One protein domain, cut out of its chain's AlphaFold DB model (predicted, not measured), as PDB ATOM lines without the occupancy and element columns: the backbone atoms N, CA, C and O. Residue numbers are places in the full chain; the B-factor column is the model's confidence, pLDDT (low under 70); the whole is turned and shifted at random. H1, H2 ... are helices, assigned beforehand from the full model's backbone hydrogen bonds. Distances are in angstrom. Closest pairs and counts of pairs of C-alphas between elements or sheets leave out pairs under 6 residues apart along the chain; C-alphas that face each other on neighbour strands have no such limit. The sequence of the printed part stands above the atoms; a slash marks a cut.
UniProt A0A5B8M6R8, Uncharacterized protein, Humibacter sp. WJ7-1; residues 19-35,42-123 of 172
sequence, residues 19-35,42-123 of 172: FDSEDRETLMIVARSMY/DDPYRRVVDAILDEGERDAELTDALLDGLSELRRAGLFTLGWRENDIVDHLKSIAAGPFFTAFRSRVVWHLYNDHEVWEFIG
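AT A GLANCE: This is residues 19 to 35 and 42 to 123 of the 172 residues of an uncharacterized protein of Humibacter sp. WJ7-1 (UniProt A0A5B8M6R8). H2, H3 and H5 form a triangle of crossed helices, with H1 packed across it, H4 at one end of H1, and H6 out at one end. The 99 printed residues include six named helices, H1 to H6 in order, and no named strand: all helix. The whole is compact, radius of gyration of the C-alphas 13.1 A, spans 37 by 32 by 26 A.

HOW THE PARTS SIT: H1, residues 21 to 34, is the hub, touching four helices. Its residues 30 to 34 alone touch H4, residues 85 to 94, about perpendicular at 84 degrees; closest C-alphas Ser 33 and Val 89, 6.2 A. H2, residues 43 to 56, touches H5, residues 99 to 112, at a steep tilt of 52 degrees; closest C-alphas Val 48 and His 111, 5.5 A. H3, residues 60 to 76, touches H2 only at the corner; closest C-alphas Gly 56 and Thr 63, 4.9 A. H6, residues 116 to 122, touches no helix. Each O i to N i+4 pair is within hydrogen-bond range but in H5, 9 of 10.

IN THESE COORDINATES: H1 begins at C-alpha 21 (-36.951, -42.070, -39.868); H3 measures 24.2 A; H6 ends at C-alpha 122 (-41.063, -13.841, -40.564).

THE WHOLE: Residues 36 to 41 are cut out; C-alphas 35 and 42 are 12.1 A apart. Residues 79 to 82 have pLDDT under 70.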
ATOM      1  N   PHE A  19     -44.183 -44.552 -42.595       87.75
ATOM      2  CA  PHE A  19     -42.942 -43.823 -42.887       87.75
ATOM      3  C   PHE A  19     -41.898 -43.924 -41.762       87.75
ATOM      4  O   PHE A  19     -42.171 -43.553 -40.611       87.75
ATOM      5  N   ASP A  20     -40.700 -44.404 -42.110       90.50
ATOM      6  CA  ASP A  20     -39.584 -44.559 -41.178       90.50
ATOM      7  C   ASP A  20     -38.815 -43.236 -40.956       90.50
ATOM      8  O   ASP A  20     -39.206 -42.165 -41.429       90.50
ATOM      9  N   SER A  21     -37.743 -43.271 -40.162       90.50
ATOM     10  CA  SER A  21     -36.951 -42.070 -39.868       90.50
ATOM     11  C   SER A  21     -36.222 -41.512 -41.092       90.50
ATOM     12  O   SER A  21     -36.061 -40.299 -41.189       90.50
ATOM     13  N   GLU A  22     -35.796 -42.375 -42.017       89.88
ATOM     14  CA  GLU A  22     -35.120 -41.967 -43.252       89.88
ATOM     15  C   GLU A  22     -36.123 -41.325 -44.219       89.88
ATOM     16  O   GLU A  22     -35.825 -40.307 -44.846       89.88
ATOM     17  N   ASP A  23     -37.342 -41.872 -44.292       92.69
ATOM     18  CA  ASP A  23     -38.458 -41.258 -45.013       92.69
ATOM     19  C   ASP A  23     -38.737 -39.837 -44.491       92.69
ATOM     20  O   ASP A  23     -38.820 -38.892 -45.277       92.69
ATOM     21  N   ARG A  24     -38.817 -39.657 -43.166       94.69
ATOM     22  CA  ARG A  24     -39.052 -38.340 -42.542       94.69
ATOM     23  C   ARG A  24     -37.926 -37.349 -42.817       94.69
ATOM     24  O   ARG A  24     -38.195 -36.201 -43.165       94.69
ATOM     25  N   GLU A  25     -36.676 -37.786 -42.691       92.38
ATOM     26  CA  GLU A  25     -35.506 -36.954 -42.985       92.38
ATOM     27  C   GLU A  25     -35.485 -36.528 -44.458       92.38
ATOM     28  O   GLU A  25     -35.290 -35.351 -44.765       92.38
ATOM     29  N   THR A  26     -35.793 -37.457 -45.365       93.00
ATOM     30  CA  THR A  26     -35.905 -37.175 -46.799       93.00
ATOM     31  C   THR A  26     -36.952 -36.101 -47.076       93.00
ATOM     32  O   THR A  26     -36.664 -35.116 -47.757       93.00
ATOM     33  N   LEU A  27     -38.162 -36.257 -46.531       96.06
ATOM     34  CA  LEU A  27     -39.244 -35.287 -46.709       96.06
ATOM     35  C   LEU A  27     -38.889 -33.918 -46.117       96.06
ATOM     36  O   LEU A  27     -39.194 -32.896 -46.728       96.06
ATOM     37  N   MET A  28     -38.200 -33.884 -44.973       95.62
ATOM     38  CA  MET A  28     -37.733 -32.641 -44.355       95.62
ATOM     39  C   MET A  28     -36.739 -31.906 -45.262       95.62
ATOM     40  O   MET A  28     -36.869 -30.700 -45.473       95.62
ATOM     41  N   ILE A  29     -35.781 -32.628 -45.849       93.12
ATOM     42  CA  ILE A  29     -34.800 -32.054 -46.779       93.12
ATOM     43  C   ILE A  29     -35.500 -31.519 -48.028       93.12
ATOM     44  O   ILE A  29     -35.262 -30.377 -48.415       93.12
ATOM     45  N   VAL A  30     -36.431 -32.284 -48.605       95.31
ATOM     46  CA  VAL A  30     -37.240 -31.833 -49.748       95.31
ATOM     47  C   VAL A  30     -38.043 -30.575 -49.394       95.31
ATOM     48  O   VAL A  30     -38.065 -29.626 -50.179       95.31
ATOM     49  N   ALA A  31     -38.658 -30.516 -48.208       97.12
ATOM     50  CA  ALA A  31     -39.395 -29.341 -47.744       97.12
ATOM     51  C   ALA A  31     -38.495 -28.098 -47.634       97.12
ATOM     52  O   ALA A  31     -38.874 -27.034 -48.132       97.12
ATOM     53  N   ARG A  32     -37.285 -28.230 -47.069       95.12
ATOM     54  CA  ARG A  32     -36.308 -27.126 -47.005       95.12
ATOM     55  C   ARG A  32     -35.807 -26.701 -48.376       95.12
ATOM     56  O   ARG A  32     -35.678 -25.508 -48.615       95.12
ATOM     57  N   SER A  33     -35.571 -27.640 -49.289       94.06
ATOM     58  CA  SER A  33     -35.141 -27.306 -50.650       94.06
ATOM     59  C   SER A  33     -36.219 -26.560 -51.443       94.06
ATOM     60  O   SER A  33     -35.889 -25.725 -52.281       94.06
ATOM     61  N   MET A  34     -37.505 -26.833 -51.190       94.75
ATOM     62  CA  MET A  34     -38.612 -26.094 -51.813       94.75
ATOM     63  C   MET A  34     -38.826 -24.708 -51.191       94.75
ATOM     64  O   MET A  34     -39.171 -23.768 -51.906       94.75
ATOM     65  N   TYR A  35     -38.641 -24.585 -49.875       96.00
ATOM     66  CA  TYR A  35     -38.871 -23.357 -49.115       96.00
ATOM     67  C   TYR A  35     -37.667 -23.074 -48.211       96.00
ATOM     68  O   TYR A  35     -37.738 -23.348 -47.016       96.00
ATOM     69  N   ASP A  42     -34.910 -26.377 -37.648       95.81
ATOM     70  CA  ASP A  42     -35.495 -27.544 -38.321       95.81
ATOM     71  C   ASP A  42     -36.862 -27.927 -37.730       95.81
ATOM     72  O   ASP A  42     -37.603 -28.698 -38.340       95.81
ATOM     73  N   ASP A  43     -37.197 -27.419 -36.542       97.12
ATOM     74  CA  ASP A  43     -38.362 -27.859 -35.773       97.12
ATOM     75  C   ASP A  43     -39.695 -27.576 -36.486       97.12
ATOM     76  O   ASP A  43     -40.514 -28.500 -36.552       97.12
ATOM     77  N   PRO A  44     -39.916 -26.401 -37.112       97.94
ATOM     78  CA  PRO A  44     -41.078 -26.185 -37.968       97.94
ATOM     79  C   PRO A  44     -41.167 -27.193 -39.114       97.94
ATOM     80  O   PRO A  44     -42.231 -27.754 -39.357       97.94
ATOM     81  N   TYR A  45     -40.055 -27.503 -39.790       98.12
ATOM     82  CA  TYR A  45     -40.067 -28.469 -40.893       98.12
ATOM     83  C   TYR A  45     -40.375 -29.893 -40.417       98.12
ATOM     84  O   TYR A  45     -41.078 -30.616 -41.121       98.12
ATOM     85  N   ARG A  46     -39.912 -30.297 -39.224       97.62
ATOM     86  CA  ARG A  46     -40.319 -31.578 -38.622       97.62
ATOM     87  C   ARG A  46     -41.821 -31.622 -38.371       97.62
ATOM     88  O   ARG A  46     -42.455 -32.580 -38.797       97.62
ATOM     89  N   ARG A  47     -42.392 -30.573 -37.768       98.00
ATOM     90  CA  ARG A  47     -43.845 -30.485 -37.532       98.00
ATOM     91  C   ARG A  47     -44.644 -30.530 -38.832       98.00
ATOM     92  O   ARG A  47     -45.654 -31.221 -38.884       98.00
ATOM     93  N   VAL A  48     -44.172 -29.856 -39.884       98.38
ATOM     94  CA  VAL A  48     -44.778 -29.922 -41.225       98.38
ATOM     95  C   VAL A  48     -44.789 -31.356 -41.751       98.38
ATOM     96  O   VAL A  48     -45.827 -31.824 -42.212       98.38
ATOM     97  N   VAL A  49     -43.653 -32.058 -41.695       98.25
ATOM     98  CA  VAL A  49     -43.577 -33.453 -42.150       98.25
ATOM     99  C   VAL A  49     -44.518 -34.325 -41.327       98.25
ATOM    100  O   VAL A  49     -45.330 -35.032 -41.912       98.25
ATOM    101  N   ASP A  50     -44.473 -34.231 -40.000       97.31
ATOM    102  CA  ASP A  50     -45.333 -35.020 -39.117       97.31
ATOM    103  C   ASP A  50     -46.823 -34.783 -39.416       97.31
ATOM    104  O   ASP A  50     -47.561 -35.748 -39.596       97.31
ATOM    105  N   ALA A  51     -47.250 -33.530 -39.600       97.69
ATOM    106  CA  ALA A  51     -48.634 -33.200 -39.940       97.69
ATOM    107  C   ALA A  51     -49.074 -33.778 -41.299       97.69
ATOM    108  O   ALA A  51     -50.190 -34.281 -41.431       97.69
ATOM    109  N   ILE A  52     -48.199 -33.754 -42.310       98.00
ATOM    110  CA  ILE A  52     -48.476 -34.346 -43.629       98.00
ATOM    111  C   ILE A  52     -48.596 -35.871 -43.533       98.00
ATOM    112  O   ILE A  52     -49.451 -36.468 -44.189       98.00
ATOM    113  N   LEU A  53     -47.750 -36.510 -42.725       96.06
ATOM    114  CA  LEU A  53     -47.815 -37.953 -42.515       96.06
ATOM    115  C   LEU A  53     -49.085 -38.351 -41.745       96.06
ATOM    116  O   LEU A  53     -49.736 -39.323 -42.127       96.06
ATOM    117  N   ASP A  54     -49.487 -37.559 -40.747       95.38
ATOM    118  CA  ASP A  54     -50.741 -37.734 -40.005       95.38
ATOM    119  C   ASP A  54     -51.981 -37.538 -40.896       95.38
ATOM    120  O   ASP A  54     -53.013 -38.180 -40.684       95.38
ATOM    121  N   GLU A  55     -51.928 -36.649 -41.895       94.94
ATOM    122  CA  GLU A  55     -52.963 -36.552 -42.937       94.94
ATOM    123  C   GLU A  55     -53.020 -37.820 -43.791       94.94
ATOM    124  O   GLU A  55     -54.114 -38.319 -44.068       94.94
ATOM    125  N   GLY A  56     -51.856 -38.366 -44.159       92.62
ATOM    126  CA  GLY A  56     -51.728 -39.588 -44.954       92.62
ATOM    127  C   GLY A  56     -52.427 -40.791 -44.321       92.62
ATOM    128  O   GLY A  56     -53.026 -41.595 -45.032       92.62
ATOM    129  N   GLU A  57     -52.487 -40.866 -42.987       89.44
ATOM    130  CA  GLU A  57     -53.242 -41.914 -42.280       89.44
ATOM    131  C   GLU A  57     -54.738 -41.952 -42.648       89.44
ATOM    132  O   GLU A  57     -55.400 -42.979 -42.475       89.44
ATOM    133  N   ARG A  58     -55.290 -40.837 -43.150       91.06
ATOM    134  CA  ARG A  58     -56.700 -40.694 -43.551       91.06
ATOM    135  C   ARG A  58     -56.877 -40.486 -45.058       91.06
ATOM    136  O   ARG A  58     -58.017 -40.427 -45.517       91.06
ATOM    137  N   ASP A  59     -55.785 -40.391 -45.811       93.06
ATOM    138  CA  ASP A  59     -55.757 -40.119 -47.247       93.06
ATOM    139  C   ASP A  59     -54.804 -41.108 -47.939       93.06
ATOM    140  O   ASP A  59     -53.577 -40.962 -47.935       93.06
ATOM    141  N   ALA A  60     -55.390 -42.154 -48.526       92.62
ATOM    142  CA  ALA A  60     -54.636 -43.197 -49.215       92.62
ATOM    143  C   ALA A  60     -53.924 -42.669 -50.472       92.62
ATOM    144  O   ALA A  60     -52.814 -43.106 -50.757       92.62
ATOM    145  N   GLU A  61     -54.519 -41.708 -51.186       94.12
ATOM    146  CA  GLU A  61     -53.918 -41.126 -52.392       94.12
ATOM    147  C   GLU A  61     -52.674 -40.305 -52.034       94.12
ATOM    148  O   GLU A  61     -51.642 -40.408 -52.701       94.12
ATOM    149  N   LEU A  62     -52.735 -39.548 -50.933       95.69
ATOM    150  CA  LEU A  62     -51.563 -38.873 -50.383       95.69
ATOM    151  C   LEU A  62     -50.479 -39.875 -49.977       95.69
ATOM    152  O   LEU A  62     -49.318 -39.687 -50.333       95.69
ATOM    153  N   THR A  63     -50.842 -40.933 -49.248       95.31
ATOM    154  CA  THR A  63     -49.878 -41.952 -48.811       95.31
ATOM    155  C   THR A  63     -49.171 -42.602 -49.999       95.31
ATOM    156  O   THR A  63     -47.941 -42.680 -50.000       95.31
ATOM    157  N   ASP A  64     -49.921 -42.998 -51.030       94.81
ATOM    158  CA  ASP A  64     -49.364 -43.596 -52.244       94.81
ATOM    159  C   ASP A  64     -48.431 -42.610 -52.966       94.81
ATOM    160  O   ASP A  64     -47.289 -42.954 -53.277       94.81
ATOM    161  N   ALA A  65     -48.848 -41.349 -53.137       96.50
ATOM    162  CA  ALA A  65     -48.018 -40.320 -53.764       96.50
ATOM    163  C   ALA A  65     -46.703 -40.069 -53.002       96.50
ATOM    164  O   ALA A  65     -45.656 -39.871 -53.626       96.50
ATOM    165  N   LEU A  66     -46.732 -40.080 -51.666       96.56
ATOM    166  CA  LEU A  66     -45.538 -39.923 -50.832       96.56
ATOM    167  C   LEU A  66     -44.595 -41.121 -50.966       96.56
ATOM    168  O   LEU A  66     -43.397 -40.926 -51.169       96.56
ATOM    169  N   LEU A  67     -45.115 -42.349 -50.880       95.38
ATOM    170  CA  LEU A  67     -44.313 -43.568 -51.002       95.38
ATOM    171  C   LEU A  67     -43.663 -43.692 -52.386       95.38
ATOM    172  O   LEU A  67     -42.466 -43.991 -52.474       95.38
ATOM    173  N   ASP A  68     -44.414 -43.402 -53.449       94.19
ATOM    174  CA  ASP A  68     -43.908 -43.410 -54.823       94.19
ATOM    175  C   ASP A  68     -42.809 -42.362 -55.019       94.19
ATOM    176  O   ASP A  68     -41.734 -42.675 -55.542       94.19
ATOM    177  N   GLY A  69     -43.029 -41.139 -54.527       94.88
ATOM    178  CA  GLY A  69     -42.032 -40.074 -54.560       94.88
ATOM    179  C   GLY A  69     -40.761 -40.428 -53.795       94.88
ATOM    180  O   GLY A  69     -39.658 -40.297 -54.318       94.88
ATOM    181  N   LEU A  70     -40.891 -40.964 -52.581       94.38
ATOM    182  CA  LEU A  70     -39.757 -41.422 -51.774       94.38
ATOM    183  C   LEU A  70     -38.984 -42.559 -52.459       94.38
ATOM    184  O   LEU A  70     -37.758 -42.629 -52.361       94.38
ATOM    185  N   SER A  71     -39.676 -43.453 -53.166       92.44
ATOM    186  CA  SER A  71     -39.053 -44.502 -53.980       92.44
ATOM    187  C   SER A  71     -38.299 -43.928 -55.188       92.44
ATOM    188  O   SER A  71     -37.184 -44.360 -55.493       92.44
ATOM    189  N   GLU A  72     -38.862 -42.929 -55.870       91.88
ATOM    190  CA  GLU A  72     -38.197 -42.214 -56.965       91.88
ATOM    191  C   GLU A  72     -36.935 -41.481 -56.490       91.88
ATOM    192  O   GLU A  72     -35.862 -41.694 -57.056       91.88
ATOM    193  N   LEU A  73     -37.031 -40.720 -55.398       91.38
ATOM    194  CA  LEU A  73     -35.908 -40.001 -54.794       91.38
ATOM    195  C   LEU A  73     -34.783 -40.952 -54.353       91.38
ATOM    196  O   LEU A  73     -33.602 -40.690 -54.601       91.38
ATOM    197  N   ARG A  74     -35.127 -42.101 -53.752       88.19
ATOM    198  CA  ARG A  74     -34.136 -43.126 -53.379       88.19
ATOM    199  C   ARG A  74     -33.459 -43.741 -54.602       88.19
ATOM    200  O   ARG A  74     -32.238 -43.892 -54.595       88.19
ATOM    201  N   ARG A  75     -34.202 -44.029 -55.678       87.94
ATOM    202  CA  ARG A  75     -33.620 -44.506 -56.950       87.94
ATOM    203  C   ARG A  75     -32.726 -43.464 -57.620       87.94
ATOM    204  O   ARG A  75     -31.733 -43.843 -58.235       87.94
ATOM    205  N   ALA A  76     -33.049 -42.180 -57.478       86.31
ATOM    206  CA  ALA A  76     -32.211 -41.079 -57.949       86.31
ATOM    207  C   ALA A  76     -30.924 -40.908 -57.116       86.31
ATOM    208  O   ALA A  76     -29.976 -40.278 -57.580       86.31
ATOM    209  N   GLY A  77     -30.856 -41.510 -55.923       81.81
ATOM    210  CA  GLY A  77     -29.678 -41.491 -55.058       81.81
ATOM    211  C   GLY A  77     -29.581 -40.251 -54.169       81.81
ATOM    212  O   GLY A  77     -28.465 -39.830 -53.860       81.81
ATOM    213  N   LEU A  78     -30.727 -39.694 -53.748       71.19
ATOM    214  CA  LEU A  78     -30.843 -38.394 -53.065       71.19
ATOM    215  C   LEU A  78     -29.924 -38.198 -51.833       71.19
ATOM    216  O   LEU A  78     -29.630 -37.063 -51.491       71.19
ATOM    217  N   PHE A  79     -29.365 -39.244 -51.217       64.31
ATOM    218  CA  PHE A  79     -28.397 -39.111 -50.106       64.31
ATOM    219  C   PHE A  79     -27.128 -39.949 -50.263       64.31
ATOM    220  O   PHE A  79     -26.163 -39.789 -49.518       64.31
ATOM    221  N   THR A  80     -27.088 -40.832 -51.259       62.47
ATOM    222  CA  THR A  80     -25.974 -41.765 -51.467       62.47
ATOM    223  C   THR A  80     -24.894 -41.191 -52.376       62.47
ATOM    224  O   THR A  80     -23.750 -41.641 -52.345       62.47
ATOM    225  N   LEU A  81     -25.243 -40.178 -53.167       61.53
ATOM    226  CA  LEU A  81     -24.364 -39.578 -54.168       61.53
ATOM    227  C   LEU A  81     -23.693 -38.277 -53.699       61.53
ATOM    228  O   LEU A  81     -22.996 -37.644 -54.488       61.53
ATOM    229  N   GLY A  82     -23.881 -37.873 -52.436       65.75
ATOM    230  CA  GLY A  82     -23.294 -36.639 -51.899       65.75
ATOM    231  C   GLY A  82     -23.819 -35.377 -52.590       65.75
ATOM    232  O   GLY A  82     -23.049 -34.454 -52.846       65.75
ATOM    233  N   TRP A  83     -25.109 -35.370 -52.943       75.31
ATOM    234  CA  TRP A  83     -25.750 -34.243 -53.616       75.31
ATOM    235  C   TRP A  83     -25.593 -32.960 -52.805       75.31
ATOM    236  O   TRP A  83     -25.793 -32.934 -51.591       75.31
ATOM    237  N   ARG A  84     -25.238 -31.879 -53.497       81.44
ATOM    238  CA  ARG A  84     -25.292 -30.525 -52.949       81.44
ATOM    239  C   ARG A  84     -26.718 -30.007 -53.083       81.44
ATOM    240  O   ARG A  84     -27.501 -30.510 -53.883       81.44
ATOM    241  N   GLU A  85     -27.022 -28.930 -52.375       82.75
ATOM    242  CA  GLU A  85     -28.341 -28.291 -52.401       82.75
ATOM    243  C   GLU A  85     -28.854 -28.005 -53.826       82.75
ATOM    244  O   GLU A  85     -29.993 -28.326 -54.152       82.75
ATOM    245  N   ASN A  86     -27.990 -27.507 -54.719       87.38
ATOM    246  CA  ASN A  86     -28.359 -27.262 -56.119       87.38
ATOM    247  C   ASN A  86     -28.740 -28.541 -56.880       87.38
ATOM    248  O   ASN A  86     -29.637 -28.504 -57.717       87.38
ATOM    249  N   ASP A  87     -28.081 -29.664 -56.584       89.00
ATOM    250  CA  ASP A  87     -28.345 -30.937 -57.255       89.00
ATOM    251  C   ASP A  87     -29.743 -31.462 -56.844       89.00
ATOM    252  O   ASP A  87     -30.513 -31.930 -57.684       89.00
ATOM    253  N   ILE A  88     -30.122 -31.269 -55.569       89.38
ATOM    254  CA  ILE A  88     -31.473 -31.551 -55.054       89.38
ATOM    255  C   ILE A  88     -32.505 -30.665 -55.752       89.38
ATOM    256  O   ILE A  88     -33.498 -31.166 -56.278       89.38
ATOM    257  N   VAL A  89     -32.268 -29.352 -55.796       92.06
ATOM    258  CA  VAL A  89     -33.191 -28.390 -56.413       92.06
ATOM    259  C   VAL A  89     -33.423 -28.702 -57.893       92.06
ATOM    260  O   VAL A  89     -34.566 -28.671 -58.352       92.06
ATOM    261  N   ASP A  90     -32.376 -29.021 -58.652       92.38
ATOM    262  CA  ASP A  90     -32.511 -29.323 -60.079       92.38
ATOM    263  C   ASP A  90     -33.264 -30.635 -60.327       92.38
ATOM    264  O   ASP A  90     -34.100 -30.704 -61.235       92.38
ATOM    265  N   HIS A  91     -33.069 -31.643 -59.477       92.62
ATOM    266  CA  HIS A  91     -33.890 -32.848 -59.522       92.62
ATOM    267  C   HIS A  91     -35.357 -32.559 -59.175       92.62
ATOM    268  O   HIS A  91     -36.249 -32.969 -59.917       92.62
ATOM    269  N   LEU A  92     -35.620 -31.787 -58.115       94.06
ATOM    270  CA  LEU A  92     -36.978 -31.400 -57.726       94.06
ATOM    271  C   LEU A  92     -37.703 -30.631 -58.841       94.06
ATOM    272  O   LEU A  92     -38.874 -30.894 -59.105       94.06
ATOM    273  N   LYS A  93     -37.004 -29.745 -59.565       95.25
ATOM    274  CA  LYS A  93     -37.551 -29.085 -60.764       95.25
ATOM    275  C   LYS A  93     -37.942 -30.090 -61.847       95.25
ATOM    276  O   LYS A  93     -38.966 -29.901 -62.498       95.25
ATOM    277  N   SER A  94     -37.149 -31.144 -62.046       95.31
ATOM    278  CA  SER A  94     -37.430 -32.162 -63.068       95.31
ATOM    279  C   SER A  94     -38.697 -32.975 -62.776       95.31
ATOM    280  O   SER A  94     -39.389 -33.368 -63.713       95.31
ATOM    281  N   ILE A  95     -39.047 -33.149 -61.495       94.62
ATOM    282  CA  ILE A  95     -40.245 -33.879 -61.048       94.62
ATOM    283  C   ILE A  95     -41.408 -32.952 -60.656       94.62
ATOM    284  O   ILE A  95     -42.417 -33.416 -60.127       94.62
ATOM    285  N   ALA A  96     -41.306 -31.641 -60.914       95.69
ATOM    286  CA  ALA A  96     -42.215 -30.638 -60.349       95.69
ATOM    287  C   ALA A  96     -43.687 -30.773 -60.786       95.69
ATOM    288  O   ALA A  96     -44.584 -30.293 -60.097       95.69
ATOM    289  N   ALA A  97     -43.946 -31.421 -61.924       95.12
ATOM    290  CA  ALA A  97     -45.298 -31.710 -62.408       95.12
ATOM    291  C   ALA A  97     -45.860 -33.050 -61.886       95.12
ATOM    292  O   ALA A  97     -46.997 -33.402 -62.193       95.12
ATOM    293  N   GLY A  98     -45.061 -33.818 -61.140       96.69
ATOM    294  CA  GLY A  98     -45.428 -35.141 -60.649       96.69
ATOM    295  C   GLY A  98     -46.430 -35.103 -59.484       96.69
ATOM    296  O   GLY A  98     -46.516 -34.090 -58.774       96.69
ATOM    297  N   PRO A  99     -47.160 -36.212 -59.242       97.12
ATOM    298  CA  PRO A  99     -48.138 -36.313 -58.156       97.12
ATOM    299  C   PRO A  99     -47.520 -36.059 -56.780       97.12
ATOM    300  O   PRO A  99     -48.031 -35.235 -56.025       97.12
ATOM    301  N   PHE A 100     -46.371 -36.686 -56.500       97.25
ATOM    302  CA  PHE A 100     -45.617 -36.488 -55.261       97.25
ATOM    303  C   PHE A 100     -45.317 -35.010 -55.003       97.25
ATOM    304  O   PHE A 100     -45.721 -34.460 -53.980       97.25
ATOM    305  N   PHE A 101     -44.630 -34.352 -55.945       97.75
ATOM    306  CA  PHE A 101     -44.191 -32.973 -55.763       97.75
ATOM    307  C   PHE A 101     -45.383 -32.032 -55.589       97.75
ATOM    308  O   PHE A 101     -45.381 -31.186 -54.700       97.75
ATOM    309  N   THR A 102     -46.431 -32.206 -56.396       97.56
ATOM    310  CA  THR A 102     -47.639 -31.374 -56.321       97.56
ATOM    311  C   THR A 102     -48.351 -31.534 -54.978       97.56
ATOM    312  O   THR A 102     -48.682 -30.527 -54.346       97.56
ATOM    313  N   ALA A 103     -48.557 -32.776 -54.527       97.69
ATOM    314  CA  ALA A 103     -49.259 -33.088 -53.284       97.69
ATOM    315  C   ALA A 103     -48.465 -32.679 -52.037       97.69
ATOM    316  O   ALA A 103     -49.050 -32.169 -51.078       97.69
ATOM    317  N   PHE A 104     -47.147 -32.881 -52.051       98.06
ATOM    318  CA  PHE A 104     -46.274 -32.535 -50.936       98.06
ATOM    319  C   PHE A 104     -46.077 -31.018 -50.845       98.06
ATOM    320  O   PHE A 104     -46.312 -30.427 -49.794       98.06
ATOM    321  N   ARG A 105     -45.747 -30.347 -51.960       97.88
ATOM    322  CA  ARG A 105     -45.509 -28.893 -51.992       97.88
ATOM    323  C   ARG A 105     -46.705 -28.085 -51.489       97.88
ATOM    324  O   ARG A 105     -46.497 -27.101 -50.780       97.88
ATOM    325  N   SER A 106     -47.925 -28.457 -51.888       97.44
ATOM    326  CA  SER A 106     -49.153 -27.744 -51.505       97.44
ATOM    327  C   SER A 106     -49.447 -27.840 -50.008       97.44
ATOM    328  O   SER A 106     -49.935 -26.880 -49.417       97.44
ATOM    329  N   ARG A 107     -49.092 -28.958 -49.374       98.38
ATOM    330  CA  ARG A 107     -49.227 -29.129 -47.926       98.38
ATOM    331  C   ARG A 107     -48.090 -28.474 -47.165       98.38
ATOM    332  O   ARG A 107     -48.346 -27.834 -46.155       98.38
ATOM    333  N   VAL A 108     -46.858 -28.554 -47.673       98.50
ATOM    334  CA  VAL A 108     -45.714 -27.872 -47.055       98.50
ATOM    335  C   VAL A 108     -45.971 -26.370 -46.972       98.50
ATOM    336  O   VAL A 108     -45.800 -25.809 -45.900       98.50
ATOM    337  N   VAL A 109     -46.435 -25.716 -48.048       97.88
ATOM    338  CA  VAL A 109     -46.745 -24.273 -47.986       97.88
ATOM    339  C   VAL A 109     -47.843 -23.972 -46.971       97.88
ATOM    340  O   VAL A 109     -47.733 -23.000 -46.232       97.88
ATOM    341  N   TRP A 110     -48.879 -24.808 -46.905       97.62
ATOM    342  CA  TRP A 110     -49.980 -24.591 -45.976       97.62
ATOM    343  C   TRP A 110     -49.527 -24.742 -44.521       97.62
ATOM    344  O   TRP A 110     -49.727 -23.827 -43.731       97.62
ATOM    345  N   HIS A 111     -48.869 -25.853 -44.176       98.31
ATOM    346  CA  HIS A 111     -48.429 -26.125 -42.805       98.31
ATOM    347  C   HIS A 111     -47.312 -25.183 -42.364       98.31
ATOM    348  O   HIS A 111     -47.370 -24.655 -41.260       98.31
ATOM    349  N   LEU A 112     -46.320 -24.926 -43.224       98.12
ATOM    350  CA  LEU A 112     -45.162 -24.106 -42.865       98.12
ATOM    351  C   LEU A 112     -45.578 -22.671 -42.542       98.12
ATOM    352  O   LEU A 112     -45.182 -22.132 -41.516       98.12
ATOM    353  N   TYR A 113     -46.412 -22.054 -43.380       96.00
ATOM    354  CA  TYR A 113     -46.865 -20.678 -43.149       96.00
ATOM    355  C   TYR A 113     -48.073 -20.578 -42.214       96.00
ATOM    356  O   TYR A 113     -48.570 -19.477 -41.985       96.00
ATOM    357  N   ASN A 114     -48.521 -21.696 -41.641       95.31
ATOM    358  CA  ASN A 114     -49.502 -21.740 -40.559       95.31
ATOM    359  C   ASN A 114     -48.876 -22.195 -39.224       95.31
ATOM    360  O   ASN A 114     -49.587 -22.515 -38.275       95.31
ATOM    361  N   ASP A 115     -47.544 -22.225 -39.146       96.31
ATOM    362  CA  ASP A 115     -46.793 -22.518 -37.931       96.31
ATOM    363  C   ASP A 115     -46.441 -21.219 -37.184       96.31
ATOM    364  O   ASP A 115     -45.901 -20.272 -37.759       96.31
ATOM    365  N   HIS A 116     -46.736 -21.164 -35.883       93.81
ATOM    366  CA  HIS A 116     -46.546 -19.950 -35.083       93.81
ATOM    367  C   HIS A 116     -45.066 -19.567 -34.899       93.81
ATOM    368  O   HIS A 116     -44.754 -18.382 -34.823       93.81
ATOM    369  N   GLU A 117     -44.141 -20.532 -34.863       95.44
ATOM    370  CA  GLU A 117     -42.700 -20.237 -34.804       95.44
ATOM    371  C   GLU A 117     -42.238 -19.604 -36.123       95.44
ATOM    372  O   GLU A 117     -41.429 -18.674 -36.131       95.44
ATOM    373  N   VAL A 118     -42.808 -20.049 -37.250       96.69
ATOM    374  CA  VAL A 118     -42.574 -19.425 -38.559       96.69
ATOM    375  C   VAL A 118     -43.143 -18.011 -38.596       96.69
ATOM    376  O   VAL A 118     -42.486 -17.121 -39.131       96.69
ATOM    377  N   TRP A 119     -44.313 -17.764 -37.999       94.38
ATOM    378  CA  TRP A 119     -44.883 -16.418 -37.897       94.38
ATOM    379  C   TRP A 119     -43.967 -15.458 -37.144       94.38
ATOM    380  O   TRP A 119     -43.655 -14.384 -37.659       94.38
ATOM    381  N   GLU A 120     -43.488 -15.863 -35.967       92.88
ATOM    382  CA  GLU A 120     -42.530 -15.083 -35.181       92.88
ATOM    383  C   GLU A 120     -41.245 -14.814 -35.974       92.88
ATOM    384  O   GLU A 120     -40.741 -13.690 -35.979       92.88
ATOM    385  N   PHE A 121     -40.752 -15.817 -36.705       94.00
ATOM    386  CA  PHE A 121     -39.553 -15.697 -37.530       94.00
ATOM    387  C   PHE A 121     -39.700 -14.696 -38.685       94.00
ATOM    388  O   PHE A 121     -38.792 -13.897 -38.923       94.00
ATOM    389  N   ILE A 122     -40.824 -14.727 -39.410       90.44
ATOM    390  CA  ILE A 122     -41.063 -13.841 -40.564       90.44
ATOM    391  C   ILE A 122     -41.668 -12.487 -40.170       90.44
ATOM    392  O   ILE A 122     -41.880 -11.641 -41.038       90.44
ATOM    393  N   GLY A 123     -41.957 -12.278 -38.883       87.81
ATOM    394  CA  GLY A 123     -42.600 -11.065 -38.379       87.81
ATOM    395  C   GLY A 123     -44.094 -10.982 -38.696       87.81
ATOM    396  O   GLY A 123     -44.653  -9.887 -38.689       87.81
TER     397      GLY A 123